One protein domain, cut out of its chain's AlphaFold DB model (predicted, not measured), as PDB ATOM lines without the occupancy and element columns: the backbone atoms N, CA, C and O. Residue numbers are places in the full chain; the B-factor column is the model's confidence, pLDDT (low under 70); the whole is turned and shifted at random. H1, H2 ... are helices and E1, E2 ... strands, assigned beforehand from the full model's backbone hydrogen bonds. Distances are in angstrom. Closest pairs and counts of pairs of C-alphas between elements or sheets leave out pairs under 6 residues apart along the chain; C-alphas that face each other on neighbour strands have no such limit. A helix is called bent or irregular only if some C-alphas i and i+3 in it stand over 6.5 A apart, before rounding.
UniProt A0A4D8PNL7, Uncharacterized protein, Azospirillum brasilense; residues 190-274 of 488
ATOM      1  N   PRO A 190     207.805 190.139 110.863       97.81
ATOM      2  CA  PRO A 190     208.589 189.194 111.640       97.81
ATOM      3  C   PRO A 190     209.607 189.916 112.519       97.81
ATOM      4  O   PRO A 190     210.098 190.995 112.187       97.81
ATOM      5  N   ARG A 191     209.937 189.306 113.656       97.56
ATOM      6  CA  ARG A 191     210.870 189.883 114.640       97.56
ATOM      7  C   ARG A 191     212.266 190.182 114.088       97.56
ATOM      8  O   ARG A 191     212.940 191.054 114.619       97.56
ATOM      9  N   ASP A 192     212.681 189.480 113.039       96.75
ATOM     10  CA  ASP A 192     213.980 189.620 112.376       96.75
ATOM     11  C   ASP A 192     213.910 190.458 111.082       96.75
ATOM     12  O   ASP A 192     214.842 190.436 110.279       96.75
ATOM     13  N   LEU A 193     212.819 191.206 110.851       96.25
ATOM     14  CA  LEU A 193     212.632 191.993 109.625       96.25
ATOM     15  C   LEU A 193     213.814 192.934 109.348       96.25
ATOM     16  O   LEU A 193     214.285 193.002 108.216       96.25
ATOM     17  N   SER A 194     214.320 193.630 110.370       94.38
ATOM     18  CA  SER A 194     215.463 194.540 110.220       94.38
ATOM     19  C   SER A 194     216.733 193.821 109.756       94.38
ATOM     20  O   SER A 194     217.438 194.345 108.895       94.38
ATOM     21  N   ASP A 195     216.993 192.613 110.261       94.88
ATOM     22  CA  ASP A 195     218.155 191.813 109.860       94.88
ATOM     23  C   ASP A 195     218.018 191.345 108.405       94.88
ATOM     24  O   ASP A 195     218.968 191.433 107.627       94.88
ATOM     25  N   ARG A 196     216.811 190.931 107.998       92.44
ATOM     26  CA  ARG A 196     216.506 190.543 106.608       92.44
ATOM     27  C   ARG A 196     216.701 191.695 105.634       92.44
ATOM     28  O   ARG A 196     217.225 191.503 104.540       92.44
ATOM     29  N   MET A 197     216.287 192.892 106.030       93.81
ATOM     30  CA  MET A 197     216.476 194.093 105.228       93.81
ATOM     31  C   MET A 197     217.951 194.481 105.118       93.81
ATOM     32  O   MET A 197     218.412 194.821 104.031       93.81
ATOM     33  N   ALA A 198     218.715 194.381 106.207       94.12
ATOM     34  CA  ALA A 198     220.154 194.618 106.172       94.12
ATOM     35  C   ALA A 198     220.880 193.618 105.250       94.12
ATOM     36  O   ALA A 198     221.732 194.026 104.461       94.12
ATOM     37  N   ASP A 199     220.506 192.334 105.293       92.94
ATOM     38  CA  ASP A 199     221.023 191.306 104.380       92.94
ATOM     39  C   ASP A 199     220.682 191.614 102.912       92.94
ATOM     40  O   ASP A 199     221.565 191.624 102.053       92.94
ATOM     41  N   ALA A 200     219.421 191.938 102.619       92.31
ATOM     42  CA  ALA A 200     218.986 192.291 101.269       92.31
ATOM     43  C   ALA A 200     219.720 193.531 100.724       92.31
ATOM     44  O   ALA A 200     220.116 193.556  99.556       92.31
ATOM     45  N   ALA A 201     219.957 194.541 101.565       93.44
ATOM     46  CA  ALA A 201     220.744 195.718 101.203       93.44
ATOM     47  C   ALA A 201     222.213 195.361 100.934       93.44
ATOM     48  O   ALA A 201     222.767 195.788  99.922       93.44
ATOM     49  N   ALA A 202     222.826 194.524 101.776       93.88
ATOM     50  CA  ALA A 202     224.200 194.057 101.587       93.88
ATOM     51  C   ALA A 202     224.380 193.248 100.290       93.88
ATOM     52  O   ALA A 202     225.433 193.323  99.657       93.88
ATOM     53  N   ARG A 203     223.345 192.511  99.869       91.25
ATOM     54  CA  ARG A 203     223.307 191.769  98.598       91.25
ATOM     55  C   ARG A 203     222.894 192.624  97.394       91.25
ATOM     56  O   ARG A 203     222.952 192.139  96.269       91.25
ATOM     57  N   GLY A 204     222.506 193.883  97.604       91.44
ATOM     58  CA  GLY A 204     222.094 194.800  96.538       91.44
ATOM     59  C   GLY A 204     220.723 194.490  95.928       91.44
ATOM     60  O   GLY A 204     220.461 194.904  94.803       91.44
ATOM     61  N   VAL A 205     219.855 193.776  96.653       90.88
ATOM     62  CA  VAL A 205     218.524 193.335  96.184       90.88
ATOM     63  C   VAL A 205     217.360 194.016  96.920       90.88
ATOM     64  O   VAL A 205     216.205 193.677  96.708       90.88
ATOM     65  N   ILE A 206     217.645 194.998  97.783       91.19
ATOM     66  CA  ILE A 206     216.648 195.682  98.631       91.19
ATOM     67  C   ILE A 206     215.551 196.424  97.839       91.19
ATOM     68  O   ILE A 206     214.419 196.533  98.307       91.19
ATOM     69  N   GLY A 207     215.866 196.910  96.633       88.94
ATOM     70  CA  GLY A 207     214.899 197.548  95.737       88.94
ATOM     71  C   GLY A 207     214.122 198.700  96.386       88.94
ATOM     72  O   GLY A 207     214.704 199.592  97.000       88.94
ATOM     73  N   GLU A 208     212.793 198.677  96.245       88.94
ATOM     74  CA  GLU A 208     211.881 199.696  96.793       88.94
ATOM     75  C   GLU A 208     211.774 199.694  98.325       88.94
ATOM     76  O   GLU A 208     211.219 200.625  98.904       88.94
ATOM     77  N   TRP A 209     212.312 198.665  98.983       91.81
ATOM     78  CA  TRP A 209     212.255 198.518 100.432       91.81
ATOM     79  C   TRP A 209     213.379 199.262 101.153       91.81
ATOM     80  O   TRP A 209     213.438 199.213 102.379       91.81
ATOM     81  N   ASP A 210     214.276 199.951 100.441       92.69
ATOM     82  CA  ASP A 210     215.362 200.692 101.081       92.69
ATOM     83  C   ASP A 210     214.823 201.730 102.084       92.69
ATOM     84  O   ASP A 210     213.925 202.521 101.792       92.69
ATOM     85  N   GLY A 211     215.348 201.687 103.309       90.69
ATOM     86  CA  GLY A 211     214.902 202.526 104.424       90.69
ATOM     87  C   GLY A 211     213.538 202.173 105.037       90.69
ATOM     88  O   GLY A 211     213.108 202.869 105.960       90.69
ATOM     89  N   PHE A 212     212.848 201.119 104.584       94.25
ATOM     90  CA  PHE A 212     211.609 200.670 105.226       94.25
ATOM     91  C   PHE A 212     211.882 200.128 106.642       94.25
ATOM     92  O   PHE A 212     212.871 199.451 106.907       94.25
ATOM     93  N   ALA A 213     211.005 200.452 107.588       94.31
ATOM     94  CA  ALA A 213     211.090 199.956 108.954       94.31
ATOM     95  C   ALA A 213     209.707 199.962 109.603       94.31
ATOM     96  O   ALA A 213     208.891 200.857 109.359       94.31
ATOM     97  N   LEU A 214     209.463 198.986 110.476       96.44
ATOM     98  CA  LEU A 214     208.288 198.960 111.338       96.44
ATOM     99  C   LEU A 214     208.656 199.378 112.769       96.44
ATOM    100  O   LEU A 214     209.760 199.082 113.233       96.44
ATOM    101  N   PRO A 215     207.732 200.031 113.496       95.94
ATOM    102  CA  PRO A 215     207.854 200.232 114.935       95.94
ATOM    103  C   PRO A 215     208.095 198.910 115.696       95.94
ATOM    104  O   PRO A 215     207.513 197.889 115.315       95.94
ATOM    105  N   PRO A 216     208.892 198.903 116.786       95.62
ATOM    106  CA  PRO A 216     209.221 197.677 117.522       95.62
ATOM    107  C   PRO A 216     208.009 196.895 118.048       95.62
ATOM    108  O   PRO A 216     208.035 195.671 118.087       95.62
ATOM    109  N   ASP A 217     206.927 197.584 118.415       95.38
ATOM    110  CA  ASP A 217     205.665 196.990 118.878       95.38
ATOM    111  C   ASP A 217     204.891 196.251 117.773       95.38
ATOM    112  O   ASP A 217     203.944 195.524 118.067       95.38
ATOM    113  N   ARG A 218     205.304 196.393 116.507       97.25
ATOM    114  CA  ARG A 218     204.711 195.718 115.340       97.25
ATOM    115  C   ARG A 218     205.590 194.605 114.769       97.25
ATOM    116  O   ARG A 218     205.166 193.896 113.856       97.25
ATOM    117  N   LEU A 219     206.788 194.420 115.317       97.62
ATOM    118  CA  LEU A 219     207.684 193.307 115.011       97.62
ATOM    119  C   LEU A 219     207.341 192.124 115.923       97.62
ATOM    120  O   LEU A 219     208.030 191.854 116.905       97.62
ATOM    121  N   ILE A 220     206.219 191.460 115.645       97.31
ATOM    122  CA  ILE A 220     205.640 190.444 116.542       97.31
ATOM    123  C   ILE A 220     205.537 189.051 115.923       97.31
ATOM    124  O   ILE A 220     205.408 188.081 116.671       97.31
ATOM    125  N   LEU A 221     205.625 188.934 114.596       97.88
ATOM    126  CA  LEU A 221     205.395 187.668 113.900       97.88
ATOM    127  C   LEU A 221     206.584 186.716 114.062       97.88
ATOM    128  O   LEU A 221     207.732 187.148 114.228       97.88
ATOM    129  N   ASN A 222     206.306 185.417 113.993       97.31
ATOM    130  CA  ASN A 222     207.315 184.368 114.069       97.31
ATOM    131  C   ASN A 222     208.184 184.343 112.793       97.31
ATOM    132  O   ASN A 222     207.661 184.053 111.716       97.31
ATOM    133  N   PRO A 223     209.508 184.566 112.892       96.69
ATOM    134  CA  PRO A 223     210.425 184.505 111.750       96.69
ATOM    135  C   PRO A 223     210.512 183.163 111.013       96.69
ATOM    136  O   PRO A 223     211.022 183.126 109.895       96.69
ATOM    137  N   GLN A 224     210.095 182.070 111.660       95.06
ATOM    138  CA  GLN A 224     210.163 180.708 111.120       95.06
ATOM    139  C   GLN A 224     208.852 180.252 110.468       95.06
ATOM    140  O   GLN A 224     208.792 179.156 109.917       95.06
ATOM    141  N   ALA A 225     207.795 181.067 110.530       95.12
ATOM    142  CA  ALA A 225     206.516 180.717 109.930       95.12
ATOM    143  C   ALA A 225     206.625 180.582 108.407       95.12
ATOM    144  O   ALA A 225     207.393 181.299 107.763       95.12
ATOM    145  N   GLY A 226     205.805 179.704 107.824       91.62
ATOM    146  CA  GLY A 226     205.840 179.395 106.391       91.62
ATOM    147  C   GLY A 226     205.634 180.618 105.494       91.62
ATOM    148  O   GLY A 226     206.162 180.665 104.383       91.62
ATOM    149  N   TRP A 227     204.913 181.631 105.981       93.69
ATOM    150  CA  TRP A 227     204.733 182.904 105.284       93.69
ATOM    151  C   TRP A 227     206.017 183.716 105.127       93.69
ATOM    152  O   TRP A 227     206.172 184.447 104.146       93.69
ATOM    153  N   VAL A 228     206.934 183.620 106.086       94.00
ATOM    154  CA  VAL A 228     208.147 184.431 106.130       94.00
ATOM    155  C   VAL A 228     209.182 183.824 105.186       94.00
ATOM    156  O   VAL A 228     209.690 182.730 105.406       94.00
ATOM    157  N   GLY A 229     209.509 184.537 104.108       89.94
ATOM    158  CA  GLY A 229     210.372 184.018 103.047       89.94
ATOM    159  C   GLY A 229     209.668 183.085 102.058       89.94
ATOM    160  O   GLY A 229     210.347 182.508 101.208       89.94
ATOM    161  N   PHE A 230     208.335 182.962 102.124       90.44
ATOM    162  CA  PHE A 230     207.546 182.232 101.128       90.44
ATOM    163  C   PHE A 230     207.911 182.673  99.705       90.44
ATOM    164  O   PHE A 230     207.946 183.872  99.421       90.44
ATOM    165  N   SER A 231     208.148 181.703  98.818       88.75
ATOM    166  CA  SER A 231     208.447 181.923  97.401       88.75
ATOM    167  C   SER A 231     207.625 180.960  96.536       88.75
ATOM    168  O   SER A 231     207.789 179.736  96.656       88.75
ATOM    169  N   PRO A 232     206.744 181.474  95.655       82.81
ATOM    170  CA  PRO A 232     206.004 180.652  94.698       82.81
ATOM    171  C   PRO A 232     206.917 179.818  93.789       82.81
ATOM    172  O   PRO A 232     206.577 178.700  93.415       82.81
ATOM    173  N   GLU A 233     208.090 180.346  93.434       83.50
ATOM    174  CA  GLU A 233     209.033 179.699  92.522       83.50
ATOM    175  C   GLU A 233     209.724 178.487  93.158       83.50
ATOM    176  O   GLU A 233     210.047 177.528  92.459       83.50
ATOM    177  N   LEU A 234     209.919 178.504  94.480       81.50
ATOM    178  CA  LEU A 234     210.616 177.446  95.219       81.50
ATOM    179  C   LEU A 234     209.683 176.379  95.811       81.50
ATOM    180  O   LEU A 234     210.150 175.321  96.226       81.50
ATOM    181  N   THR A 235     208.375 176.632  95.869       73.94
ATOM    182  CA  THR A 235     207.429 175.760  96.589       73.94
ATOM    183  C   THR A 235     206.997 174.512  95.818       73.94
ATOM    184  O   THR A 235     206.568 173.553  96.452       73.94
ATOM    185  N   GLY A 236     207.181 174.468  94.492       61.69
ATOM    186  CA  GLY A 236     207.298 173.255  93.660       61.69
ATOM    187  C   GLY A 236     206.156 172.216  93.636       61.69
ATOM    188  O   GLY A 236     206.179 171.342  92.769       61.69
ATOM    189  N   GLN A 237     205.171 172.258  94.540       56.09
ATOM    190  CA  GLN A 237     204.086 171.279  94.638       56.09
ATOM    191  C   GLN A 237     202.728 171.889  94.281       56.09
ATOM    192  O   GLN A 237     202.256 172.760  95.010       56.09
ATOM    193  N   PRO A 238     202.032 171.383  93.246       55.81
ATOM    194  CA  PRO A 238     200.698 171.848  92.894       55.81
ATOM    195  C   PRO A 238     199.731 171.858  94.096       55.81
ATOM    196  O   PRO A 238     199.712 170.900  94.869       55.81
ATOM    197  N   PRO A 239     198.888 172.898  94.241       63.25
ATOM    198  CA  PRO A 239     198.712 174.000  93.295       63.25
ATOM    199  C   PRO A 239     199.774 175.114  93.392       63.25
ATOM    200  O   PRO A 239     199.670 176.079  92.644       63.25
ATOM    201  N   LEU A 240     200.780 174.988  94.265       68.19
ATOM    202  CA  LEU A 240     201.880 175.945  94.426       68.19
ATOM    203  C   LEU A 240     202.930 175.765  93.317       68.19
ATOM    204  O   LEU A 240     203.339 174.650  92.991       68.19
ATOM    205  N   GLY A 241     203.371 176.874  92.732       67.25
ATOM    206  CA  GLY A 241     204.404 176.892  91.701       67.25
ATOM    207  C   GLY A 241     204.278 178.086  90.753       67.25
ATOM    208  O   GLY A 241     203.318 178.863  90.846       67.25
ATOM    209  N   PRO A 242     205.212 178.224  89.794       63.06
ATOM    210  CA  PRO A 242     205.102 179.203  88.720       63.06
ATOM    211  C   PRO A 242     203.769 179.046  87.968       63.06
ATOM    212  O   PRO A 242     203.521 178.023  87.331       63.06
ATOM    213  N   GLY A 243     202.898 180.057  88.054       65.44
ATOM    214  CA  GLY A 243     201.585 180.066  87.394       65.44
ATOM    215  C   GLY A 243     200.368 179.847  88.301       65.44
ATOM    216  O   GLY A 243     199.244 179.861  87.787       65.44
ATOM    217  N   ASP A 244     200.551 179.696  89.619       73.94
ATOM    218  CA  ASP A 244     199.439 179.668  90.576       73.94
ATOM    219  C   ASP A 244     198.624 180.972  90.515       73.94
ATOM    220  O   ASP A 244     199.083 182.055  90.872       73.94
ATOM    221  N   GLN A 245     197.379 180.884  90.052       72.31
ATOM    222  CA  GLN A 245     196.524 182.060  89.875       72.31
ATOM    223  C   GLN A 245     196.047 182.666  91.199       72.31
ATOM    224  O   GLN A 245     195.577 183.803  91.203       72.31
ATOM    225  N   ARG A 246     196.170 181.948  92.322       75.56
ATOM    226  CA  ARG A 246     195.828 182.469  93.655       75.56
ATOM    227  C   ARG A 246     196.762 183.585  94.097       75.56
ATOM    228  O   ARG A 246     196.354 184.462  94.849       75.56
ATOM    229  N   VAL A 247     198.000 183.563  93.601       68.06
ATOM    230  CA  VAL A 247     199.012 184.570  93.922       68.06
ATOM    231  C   VAL A 247     198.954 185.784  92.991       68.06
ATOM    232  O   VAL A 247     199.846 186.618  93.039       68.06
ATOM    233  N   ASN A 248     197.937 185.895  92.127       66.00
ATOM    234  CA  ASN A 248     197.791 186.985  91.165       66.00
ATOM    235  C   ASN A 248     196.809 188.056  91.693       66.00
ATOM    236  O   ASN A 248     195.657 187.716  91.976       66.00
ATOM    237  N   PRO A 249     197.194 189.347  91.772       65.81
ATOM    238  CA  PRO A 249     198.494 189.926  91.405       65.81
ATOM    239  C   PRO A 249     199.655 189.556  92.337       65.81
ATOM    240  O   PRO A 249     199.515 189.555  93.557       65.81
ATOM    241  N   THR A 250     200.828 189.308  91.742       60.03
ATOM    242  CA  THR A 250     202.042 188.828  92.432       60.03
ATOM    243  C   THR A 250     202.541 189.781  93.515       60.03
ATOM    244  O   THR A 250     203.072 189.331  94.520       60.03
ATOM    245  N   ALA A 251     202.286 191.086  93.394       66.19
ATOM    246  CA  ALA A 251     202.696 192.094  94.378       66.19
ATOM    247  C   ALA A 251     201.911 192.059  95.709       66.19
ATOM    248  O   ALA A 251     202.176 192.860  96.606       66.19
ATOM    249  N   LEU A 252     200.926 191.168  95.872       74.19
ATOM    250  CA  LEU A 252     200.060 191.185  97.052       74.19
ATOM    251  C   LEU A 252     200.752 190.761  98.350       74.19
ATOM    252  O   LEU A 252     200.196 191.042  99.404       74.19
ATOM    253  N   PHE A 253     201.925 190.129  98.332       83.38
ATOM    254  CA  PHE A 253     202.556 189.578  99.540       83.38
ATOM    255  C   PHE A 253     203.804 190.319 100.039       83.38
ATOM    256  O   PHE A 253     204.570 189.743 100.804       83.38
ATOM    257  N   ALA A 254     203.980 191.593  99.659       87.75
ATOM    258  CA  ALA A 254     205.157 192.395 100.021       87.75
ATOM    259  C   ALA A 254     206.461 191.660  99.660       87.75
ATOM    260  O   ALA A 254     207.171 191.137 100.522       87.75
ATOM    261  N   LEU A 255     206.703 191.550  98.352       87.25
ATOM    262  CA  LEU A 255     207.783 190.740  97.805       87.25
ATOM    263  C   LEU A 255     209.119 191.483  97.787       87.25
ATOM    264  O   LEU A 255     209.179 192.675  97.500       87.25
ATOM    265  N   LEU A 256     210.186 190.735  98.033       89.62
ATOM    266  CA  LEU A 256     211.559 191.074  97.705       89.62
ATOM    267  C   LEU A 256     211.960 190.257  96.472       89.62
ATOM    268  O   LEU A 256     211.820 189.031  96.477       89.62
ATOM    269  N   GLU A 257     212.442 190.922  95.426       89.31
ATOM    270  CA  GLU A 257     213.081 190.242  94.297       89.31
ATOM    271  C   GLU A 257     214.465 189.755  94.735       89.31
ATOM    272  O   GLU A 257     215.230 190.501  95.340       89.31
ATOM    273  N   ASP A 258     214.786 188.491  94.476       88.69
ATOM    274  CA  ASP A 258     216.032 187.868  94.921       88.69
ATOM    275  C   ASP A 258     216.539 186.869  93.866       88.69
ATOM    276  O   ASP A 258     215.858 186.564  92.882       88.69
ATOM    277  N   VAL A 259     217.749 186.347  94.057       87.50
ATOM    278  CA  VAL A 259     218.370 185.352  93.180       87.50
ATOM    279  C   VAL A 259     218.939 184.213  94.027       87.50
ATOM    280  O   VAL A 259     219.634 184.443  95.018       87.50
ATOM    281  N   THR A 260     218.648 182.963  93.661       85.94
ATOM    282  CA  THR A 260     219.235 181.794  94.338       85.94
ATOM    283  C   THR A 260     220.740 181.683  94.048       85.94
ATOM    284  O   THR A 260     221.217 182.248  93.060       85.94
ATOM    285  N   PRO A 261     221.516 180.920  94.843       84.62
ATOM    286  CA  PRO A 261     222.926 180.653  94.538       84.62
ATOM    287  C   PRO A 261     223.163 180.063  93.136       84.62
ATOM    288  O   PRO A 261     224.217 180.277  92.543       84.62
ATOM    289  N   GLU A 262     222.178 179.351  92.586       87.44
ATOM    290  CA  GLU A 262     222.191 178.760  91.244       87.44
ATOM    291  C   GLU A 262     221.803 179.756  90.133       87.44
ATOM    292  O   GLU A 262     221.770 179.384  88.960       87.44
ATOM    293  N   GLY A 263     221.515 181.015  90.474       86.44
ATOM    294  CA  GLY A 263     221.181 182.075  89.522       86.44
ATOM    295  C   GLY A 263     219.701 182.156  89.138       86.44
ATOM    296  O   GLY A 263     219.367 182.850  88.178       86.44
ATOM    297  N   LEU A 264     218.804 181.463  89.848       86.69
ATOM    298  CA  LEU A 264     217.365 181.535  89.588       86.69
ATOM    299  C   LEU A 264     216.774 182.807  90.208       86.69
ATOM    300  O   LEU A 264     216.870 182.994  91.419       86.69
ATOM    301  N   ALA A 265     216.126 183.647  89.399       88.00
ATOM    302  CA  ALA A 265     215.345 184.778  89.897       88.00
ATOM    303  C   ALA A 265     214.091 184.282  90.633       88.00
ATOM    304  O   ALA A 265     213.356 183.439  90.113       88.00
ATOM    305  N   ILE A 266     213.853 184.805  91.832       88.44
ATOM    306  CA  ILE A 266     212.753 184.411  92.713       88.44
ATOM    307  C   ILE A 266     212.128 185.635  93.377       88.44
ATOM    308  O   ILE A 266     212.746 186.696  93.470       88.44
ATOM    309  N   THR A 267     210.919 185.465  93.906       87.56
ATOM    310  CA  THR A 267     210.277 186.453  94.770       87.56
ATOM    311  C   THR A 267     210.076 185.873  96.163       87.56
ATOM    312  O   THR A 267     209.657 184.726  96.316       87.56
ATOM    313  N   ARG A 268     210.410 186.641  97.205       89.25
ATOM    314  CA  ARG A 268     210.297 186.214  98.607       89.25
ATOM    315  C   ARG A 268     209.390 187.140  99.392       89.25
ATOM    316  O   ARG A 268     209.559 188.351  99.358       89.25
ATOM    317  N   SER A 269     208.466 186.567 100.151       91.94
ATOM    318  CA  SER A 269     207.663 187.304 101.124       91.94
ATOM    319  C   SER A 269     208.540 187.885 102.230       91.94
ATOM    320  O   SER A 269     209.298 187.157 102.877       91.94
ATOM    321  N   LEU A 270     208.373 189.176 102.518       92.62
ATOM    322  CA  LEU A 270     208.937 189.815 103.713       92.62
ATOM    323  C   LEU A 270     208.249 189.367 105.015       92.62
ATOM    324  O   LEU A 270     208.662 189.763 106.103       92.62
ATOM    325  N   GLY A 271     207.196 188.549 104.925       94.38
ATOM    326  CA  GLY A 271     206.452 188.051 106.076       94.38
ATOM    327  C   GLY A 271     205.462 189.061 106.652       94.38
ATOM    328  O   GLY A 271     204.998 188.871 107.769       94.38
ATOM    329  N   LEU A 272     205.145 190.137 105.926       95.81
ATOM    330  CA  LEU A 272     204.257 191.193 106.414       95.81
ATOM    331  C   LEU A 272     202.784 190.759 106.388       95.81
ATOM    332  O   LEU A 272     202.328 190.121 105.435       95.81
ATOM    333  N   VAL A 273     202.027 191.160 107.409       95.81
ATOM    334  CA  VAL A 273     200.557 191.054 107.458       95.81
ATOM    335  C   VAL A 273     199.943 192.375 107.911       95.81
ATOM    336  O   VAL A 273     200.616 193.209 108.515       95.81
ATOM    337  N   ASP A 274     198.665 192.579 107.618       95.31
ATOM    338  CA  ASP A 274     197.870 193.701 108.115       95.31
ATOM    339  C   ASP A 274     196.763 193.217 109.070       95.31
ATOM    340  O   ASP A 274     196.528 192.020 109.241       95.31
TER     341      ASP A 274
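What this domain is: This is residues 190 to 274 of the 488 residues of an uncharacterized protein of Azospirillum brasilense (UniProt A0A4D8PNL7). With little regular structure, this is a small hairpin, E2 and E3, near the middle of long loops, with helix H1 to one side. The 85 printed residues hold H1, E1, H2, E2, E3 in that order, mixed, with only 27 residues in named elements. The whole is compact, radius of gyration of the C-alphas 13.1 A, spanning 37 by 27 by 22 A.

Where its parts are: Find C-alpha 193 at (212.632, 191.993, 109.625); H1 runs 14.2 A to residue 202. E1 is residues 219 to 221, irregular H2 250 to 253, with end C-alphas 7.2 A apart, and E2 255 to 259, 12.7 A. E3, residues 265 to 269, runs 13.8 A to C-alpha 269 at (207.663, 187.304, 101.124).

How they stand to each other: Look at hairpin E2 and E3, antiparallel at 146 degrees: N 256 and O 268 are 2.8 A apart, within hydrogen-bond range. The closest C-alphas of H2 and E3, Phe 253 and Ser 269, are 5.8 A apart. H1 and E2 are only just apart, closest 8.3 A. E1 pairs with no named strand. In H1 every O i to N i+4 pair is within hydrogen-bond range; H2 is too short for one.

The domain as a whole: The printed part has no cut. Links H1 to E1 and E1 to H2 are long. Residues 236 to 243 and 247 to 251 have pLDDT under 70.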